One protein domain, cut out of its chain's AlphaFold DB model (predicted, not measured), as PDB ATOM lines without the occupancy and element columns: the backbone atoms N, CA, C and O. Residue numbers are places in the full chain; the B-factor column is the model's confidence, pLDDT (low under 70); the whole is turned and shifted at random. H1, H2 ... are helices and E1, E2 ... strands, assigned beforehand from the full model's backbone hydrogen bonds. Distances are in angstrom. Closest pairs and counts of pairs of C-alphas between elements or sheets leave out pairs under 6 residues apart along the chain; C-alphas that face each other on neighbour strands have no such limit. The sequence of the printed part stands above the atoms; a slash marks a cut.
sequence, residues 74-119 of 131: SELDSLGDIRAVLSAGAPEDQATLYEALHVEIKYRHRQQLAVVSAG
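What this domain is: This is residues 74 to 119 of the 131 residues of an uncharacterized protein of Nocardia sp. CS682 (UniProt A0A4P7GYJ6). Look first for a long two-stranded hairpin, E1 and E2, which makes one end of an open, elongated chain; from its base three helices step away one after another, H3 nearest to the hairpin, then H2, then the short H1 at the far end. There is no common core: the contacts are few, and the turn of the hairpin at residues 108 to 113 sticks out at one end as residues 74 to 85 do at the other. You will find 46 residues printed, with three named helices and two named strands in the order H1, H2, H3, E1, E2; the sheet has the order E1 - E2 and is antiparallel, and the class is mixed, helices and strands. The whole is only just loose, close to extended, with a radius of gyration of the C-alphas of 13.9 A, and its C-alphas span 42 by 26 by 19 A along the three main axes.

How they stand to each other: Begin at the sheet, with E1, residues 103 to 108, and E2, residues 113 to 118. They are antiparallel neighbours that form a hairpin, and the angle between their N-to-C directions is 161 degrees. Look at the C-alphas that face each other: those of Val 103 and Ala 118 are 4.3 A apart, and those of Arg 108 and Leu 113 are 5.2 A apart. Among the backbone pairs within hydrogen-bond range, find N 104 and O 117 at 2.8 A, and N 115 and O 106 at 2.9 A. Now go back along the chain to H3, residues 91 to 100, which is joined to E1 by a tight link of 2 residues. H3 and E2 are apart, but only just, their closest C-alphas being 8.3 A from each other. Farther out is H2, residues 82 to 88. H2 and H3 are close but not clearly touching, and their closest C-alphas, those of Leu 86 and Gln 94, are 7.1 A apart. The lines of H2 and H3 stand at a steep tilt of 43 degrees, and the two run opposite ways. Last comes H1, residues 74 to 77, which is apart from H2, only just, with the closest C-alphas at 8.5 A; H1 is also apart from H3, E1 and E2. In H2 and H3 every O i to N i+4 pair is within hydrogen-bond range; H1, with 4 residues, is too short for such a pair.

Where its parts are: Find C-alpha 103 at (27.345, -22.915, -29.683); from there E1 runs 16.3 A to C-alpha 108 at (13.520, -20.429, -21.348). E2 returns over 16.4 A from Leu 113 and ends at C-alpha 118, at (29.730, -21.265, -26.565). H3, the longest helix by residues, runs 14.2 A from Pro 91 to Ala 100, and H2 runs 9.9 A from Ile 82 to Ala 88. H1 begins at C-alpha 74, at (45.184, -5.502, -30.437), and reaches Asp 77 after 5.0 A.

The domain as a whole: To see the full length, go from C-alpha 78 to C-alpha 110: those of Ser 78 and Arg 110 are the two farthest apart, at 42.2 A. The first and last printed C-alphas, those of Ser 74 and Gly 119, are 23.7 A apart. The printed part has no cut, and the four links between its elements are tight. Residues 87 to 93, of which 91 to 93 belong to H3, stand free. In the B-factor column the mean pLDDT of the printed part is 79.2; the model's confidence is low, under 70, at residues 75 to 77 and residue 79.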
ATOM      1  N   SER A  74      44.649  -6.335 -29.352       70.94
ATOM      2  CA  SER A  74      45.184  -5.502 -30.437       70.94
ATOM      3  C   SER A  74      45.628  -6.298 -31.669       70.94
ATOM      4  O   SER A  74      45.523  -5.820 -32.797       70.94
ATOM      5  N   GLU A  75      46.163  -7.507 -31.473       69.00
ATOM      6  CA  GLU A  75      46.512  -8.397 -32.585       69.00
ATOM      7  C   GLU A  75      45.249  -8.975 -33.237       69.00
ATOM      8  O   GLU A  75      45.232  -9.190 -34.444       69.00
ATOM      9  N   LEU A  76      44.177  -9.157 -32.460       68.50
ATOM     10  CA  LEU A  76      42.860  -9.553 -32.956       68.50
ATOM     11  C   LEU A  76      42.229  -8.455 -33.825       68.50
ATOM     12  O   LEU A  76      41.738  -8.752 -34.909       68.50
ATOM     13  N   ASP A  77      42.332  -7.190 -33.405       68.62
ATOM     14  CA  ASP A  77      41.884  -6.029 -34.191       68.62
ATOM     15  C   ASP A  77      42.666  -5.879 -35.509       68.62
ATOM     16  O   ASP A  77      42.153  -5.374 -36.508       68.62
ATOM     17  N   SER A  78      43.913  -6.359 -35.540       71.00
ATOM     18  CA  SER A  78      44.767  -6.327 -36.734       71.00
ATOM     19  C   SER A  78      44.385  -7.377 -37.788       71.00
ATOM     20  O   SER A  78      44.800  -7.253 -38.938       71.00
ATOM     21  N   LEU A  79      43.573  -8.383 -37.434       69.12
ATOM     22  CA  LEU A  79      43.011  -9.357 -38.385       69.12
ATOM     23  C   LEU A  79      41.869  -8.767 -39.235       69.12
ATOM     24  O   LEU A  79      41.314  -9.454 -40.094       69.12
ATOM     25  N   GLY A  80      41.540  -7.492 -39.022       71.00
ATOM     26  CA  GLY A  80      40.441  -6.802 -39.678       71.00
ATOM     27  C   GLY A  80      39.123  -6.995 -38.934       71.00
ATOM     28  O   GLY A  80      39.067  -7.540 -37.833       71.00
ATOM     29  N   ASP A  81      38.034  -6.528 -39.541       77.31
ATOM     30  CA  ASP A  81      36.708  -6.627 -38.937       77.31
ATOM     31  C   ASP A  81      36.162  -8.059 -39.069       77.31
ATOM     32  O   ASP A  81      35.370  -8.383 -39.957       77.31
ATOM     33  N   ILE A  82      36.612  -8.940 -38.170       72.62
ATOM     34  CA  ILE A  82      36.167 -10.338 -38.083       72.62
ATOM     35  C   ILE A  82      34.640 -10.395 -37.956       72.62
ATOM     36  O   ILE A  82      34.009 -11.286 -38.517       72.62
ATOM     37  N   ARG A  83      34.014  -9.430 -37.268       70.12
ATOM     38  CA  ARG A  83      32.554  -9.368 -37.150       70.12
ATOM     39  C   ARG A  83      31.909  -9.138 -38.518       70.12
ATOM     40  O   ARG A  83      30.941  -9.831 -38.829       70.12
ATOM     41  N   ALA A  84      32.434  -8.220 -39.328       75.12
ATOM     42  CA  ALA A  84      31.933  -7.989 -40.681       75.12
ATOM     43  C   ALA A  84      32.084  -9.239 -41.562       75.12
ATOM     44  O   ALA A  84      31.113  -9.651 -42.198       75.12
ATOM     45  N   VAL A  85      33.249  -9.894 -41.530       77.88
ATOM     46  CA  VAL A  85      33.508 -11.134 -42.286       77.88
ATOM     47  C   VAL A  85      32.552 -12.248 -41.868       77.88
ATOM     48  O   VAL A  85      31.930 -12.879 -42.719       77.88
ATOM     49  N   LEU A  86      32.371 -12.453 -40.560       75.25
ATOM     50  CA  LEU A  86      31.445 -13.456 -40.044       75.25
ATOM     51  C   LEU A  86      30.003 -13.147 -40.437       75.25
ATOM     52  O   LEU A  86      29.284 -14.064 -40.806       75.25
ATOM     53  N   SER A  87      29.584 -11.878 -40.411       77.69
ATOM     54  CA  SER A  87      28.222 -11.483 -40.795       77.69
ATOM     55  C   SER A  87      27.937 -11.593 -42.297       77.69
ATOM     56  O   SER A  87      26.790 -11.812 -42.674       77.69
ATOM     57  N   ALA A  88      28.964 -11.449 -43.139       80.81
ATOM     58  CA  ALA A  88      28.858 -11.526 -44.595       80.81
ATOM     59  C   ALA A  88      29.085 -12.942 -45.154       80.81
ATOM     60  O   ALA A  88      28.798 -13.185 -46.325       80.81
ATOM     61  N   GLY A  89      29.618 -13.860 -44.339       79.19
ATOM     62  CA  GLY A  89      29.840 -15.255 -44.712       79.19
ATOM     63  C   GLY A  89      28.545 -15.999 -45.042       79.19
ATOM     64  O   GLY A  89      27.463 -15.634 -44.578       79.19
ATOM     65  N   ALA A  90      28.654 -17.060 -45.844       83.56
ATOM     66  CA  ALA A  90      27.507 -17.892 -46.173       83.56
ATOM     67  C   ALA A  90      26.964 -18.588 -44.906       83.56
ATOM     68  O   ALA A  90      27.738 -18.961 -44.019       83.56
ATOM     69  N   PRO A  91      25.642 -18.810 -44.808       82.75
ATOM     70  CA  PRO A  91      25.038 -19.444 -43.635       82.75
ATOM     71  C   PRO A  91      25.558 -20.871 -43.387       82.75
ATOM     72  O   PRO A  91      25.585 -21.324 -42.245       82.75
ATOM     73  N   GLU A  92      26.010 -21.566 -44.432       79.88
ATOM     74  CA  GLU A  92      26.603 -22.908 -44.346       79.88
ATOM     75  C   GLU A  92      27.984 -22.882 -43.660       79.88
ATOM     76  O   GLU A  92      28.274 -23.706 -42.785       79.88
ATOM     77  N   ASP A  93      28.805 -21.875 -43.970       79.31
ATOM     78  CA  ASP A  93      30.109 -21.664 -43.332       79.31
ATOM     79  C   ASP A  93      29.945 -21.220 -41.870       79.31
ATOM     80  O   ASP A  93      30.673 -21.668 -40.980       79.31
ATOM     81  N   GLN A  94      28.939 -20.381 -41.593       80.56
ATOM     82  CA  GLN A  94      28.581 -19.978 -40.230       80.56
ATOM     83  C   GLN A  94      28.113 -21.170 -39.387       80.56
ATOM     84  O   GLN A  94      28.500 -21.279 -38.224       80.56
ATOM     85  N   ALA A  95      27.319 -22.081 -39.959       80.44
ATOM     86  CA  ALA A  95      26.875 -23.292 -39.271       80.44
ATOM     87  C   ALA A  95      28.064 -24.181 -38.873       80.44
ATOM     88  O   ALA A  95      28.156 -24.591 -37.717       80.44
ATOM     89  N   THR A  96      29.011 -24.384 -39.793       81.62
ATOM     90  CA  THR A  96      30.250 -25.137 -39.535       81.62
ATOM     91  C   THR A  96      31.075 -24.499 -38.413       81.62
ATOM     92  O   THR A  96      31.575 -25.181 -37.518       81.62
ATOM     93  N   LEU A  97      31.183 -23.168 -38.411       81.75
ATOM     94  CA  LEU A  97      31.877 -22.436 -37.353       81.75
ATOM     95  C   LEU A  97      31.171 -22.565 -35.994       81.75
ATOM     96  O   LEU A  97      31.829 -22.774 -34.974       81.75
ATOM     97  N   TYR A  98      29.845 -22.435 -35.956       83.00
ATOM     98  CA  TYR A  98      29.074 -22.562 -34.719       83.00
ATOM     99  C   TYR A  98      29.101 -23.982 -34.155       83.00
ATOM    100  O   TYR A  98      29.133 -24.143 -32.933       83.00
ATOM    101  N   GLU A  99      29.161 -24.997 -35.017       81.62
ATOM    102  CA  GLU A  99      29.383 -26.386 -34.621       81.62
ATOM    103  C   GLU A  99      30.772 -26.570 -33.989       81.62
ATOM    104  O   GLU A  99      30.886 -27.115 -32.888       81.62
ATOM    105  N   ALA A 100      31.824 -26.035 -34.619       78.94
ATOM    106  CA  ALA A 100      33.188 -26.094 -34.091       78.94
ATOM    107  C   ALA A 100      33.339 -25.368 -32.738       78.94
ATOM    108  O   ALA A 100      34.070 -25.827 -31.858       78.94
ATOM    109  N   LEU A 101      32.620 -24.256 -32.552       82.62
ATOM    110  CA  LEU A 101      32.567 -23.490 -31.299       82.62
ATOM    111  C   LEU A 101      31.575 -24.058 -30.270       82.62
ATOM    112  O   LEU A 101      31.442 -23.495 -29.178       82.62
ATOM    113  N   HIS A 102      30.876 -25.146 -30.611       82.00
ATOM    114  CA  HIS A 102      29.880 -25.800 -29.765       82.00
ATOM    115  C   HIS A 102      28.861 -24.794 -29.197       82.00
ATOM    116  O   HIS A 102      28.595 -24.744 -27.991       82.00
ATOM    117  N   VAL A 103      28.331 -23.929 -30.068       84.06
ATOM    118  CA  VAL A 103      27.345 -22.915 -29.683       84.06
ATOM    119  C   VAL A 103      26.007 -23.591 -29.383       84.06
ATOM    120  O   VAL A 103      25.377 -24.185 -30.253       84.06
ATOM    121  N   GLU A 104      25.546 -23.471 -28.143       82.75
ATOM    122  CA  GLU A 104      24.263 -23.970 -27.663       82.75
ATOM    123  C   GLU A 104      23.321 -22.799 -27.356       82.75
ATOM    124  O   GLU A 104      23.705 -21.810 -26.724       82.75
ATOM    125  N   ILE A 105      22.055 -22.927 -27.761       85.06
ATOM    126  CA  ILE A 105      21.001 -21.960 -27.445       85.06
ATOM    127  C   ILE A 105      19.966 -22.638 -26.552       85.06
ATOM    128  O   ILE A 105      19.231 -23.526 -26.978       85.06
ATOM    129  N   LYS A 106      19.874 -22.184 -25.302       86.62
ATOM    130  CA  LYS A 106      18.868 -22.647 -24.343       86.62
ATOM    131  C   LYS A 106      17.746 -21.625 -24.231       86.62
ATOM    132  O   LYS A 106      17.931 -20.542 -23.675       86.62
ATOM    133  N   TYR A 107      16.564 -21.987 -24.724       88.00
ATOM    134  CA  TYR A 107      15.379 -21.139 -24.634       88.00
ATOM    135  C   TYR A 107      14.565 -21.423 -23.368       88.00
ATOM    136  O   TYR A 107      14.099 -22.538 -23.131       88.00
ATOM    137  N   ARG A 108      14.356 -20.390 -22.551       89.12
ATOM    138  CA  ARG A 108      13.520 -20.429 -21.348       89.12
ATOM    139  C   ARG A 108      12.185 -19.754 -21.636       89.12
ATOM    140  O   ARG A 108      12.020 -18.558 -21.404       89.12
ATOM    141  N   HIS A 109      11.210 -20.541 -22.087       83.88
ATOM    142  CA  HIS A 109       9.908 -20.042 -22.546       83.88
ATOM    143  C   HIS A 109       9.151 -19.198 -21.502       83.88
ATOM    144  O   HIS A 109       8.544 -18.191 -21.851       83.88
ATOM    145  N   ARG A 110       9.220 -19.557 -20.211       82.38
ATOM    146  CA  ARG A 110       8.541 -18.809 -19.130       82.38
ATOM    147  C   ARG A 110       9.106 -17.407 -18.921       82.38
ATOM    148  O   ARG A 110       8.419 -16.554 -18.383       82.38
ATOM    149  N   GLN A 111      10.361 -17.203 -19.308       85.81
ATOM    150  CA  GLN A 111      11.088 -15.944 -19.158       85.81
ATOM    151  C   GLN A 111      11.247 -15.226 -20.504       85.81
ATOM    152  O   GLN A 111      11.845 -14.161 -20.541       85.81
ATOM    153  N   GLN A 112      10.759 -15.830 -21.600       84.25
ATOM    154  CA  GLN A 112      10.996 -15.390 -22.979       84.25
ATOM    155  C   GLN A 112      12.479 -15.078 -23.259       84.25
ATOM    156  O   GLN A 112      12.804 -14.166 -24.012       84.25
ATOM    157  N   LEU A 113      13.388 -15.847 -22.648       83.44
ATOM    158  CA  LEU A 113      14.827 -15.591 -22.673       83.44
ATOM    159  C   LEU A 113      15.555 -16.683 -23.458       83.44
ATOM    160  O   LEU A 113      15.431 -17.866 -23.132       83.44
ATOM    161  N   ALA A 114      16.358 -16.287 -24.443       81.44
ATOM    162  CA  ALA A 114      17.323 -17.162 -25.100       81.44
ATOM    163  C   ALA A 114      18.712 -16.928 -24.497       81.44
ATOM    164  O   ALA A 114      19.234 -15.816 -24.546       81.44
ATOM    165  N   VAL A 115      19.304 -17.969 -23.913       83.56
ATOM    166  CA  VAL A 115      20.688 -17.937 -23.432       83.56
ATOM    167  C   VAL A 115      21.561 -18.622 -24.471       83.56
ATOM    168  O   VAL A 115      21.366 -19.805 -24.746       83.56
ATOM    169  N   VAL A 116      22.506 -17.874 -25.038       83.25
ATOM    170  CA  VAL A 116      23.520 -18.398 -25.958       83.25
ATOM    171  C   VAL A 116      24.773 -18.711 -25.150       83.25
ATOM    172  O   VAL A 116      25.221 -17.899 -24.342       83.25
ATOM    173  N   SER A 117      25.320 -19.904 -25.320       79.06
ATOM    174  CA  SER A 117      26.549 -20.343 -24.660       79.06
ATOM    175  C   SER A 117      27.454 -20.983 -25.700       79.06
ATOM    176  O   SER A 117      26.991 -21.808 -26.471       79.06
ATOM    177  N   ALA A 118      28.728 -20.606 -25.733       77.00
ATOM    178  CA  ALA A 118      29.730 -21.265 -26.565       77.00
ATOM    179  C   ALA A 118      30.639 -22.094 -25.659       77.00
ATOM    180  O   ALA A 118      31.127 -21.591 -24.642       77.00
ATOM    181  N   GLY A 119      30.833 -23.365 -25.998       70.69
ATOM    182  CA  GLY A 119      31.721 -24.262 -25.273       70.69
ATOM    183  C   GLY A 119      32.925 -24.590 -26.131       70.69
ATOM    184  O   GLY A 119      32.816 -25.415 -27.022       70.69
TER     185      GLY A 119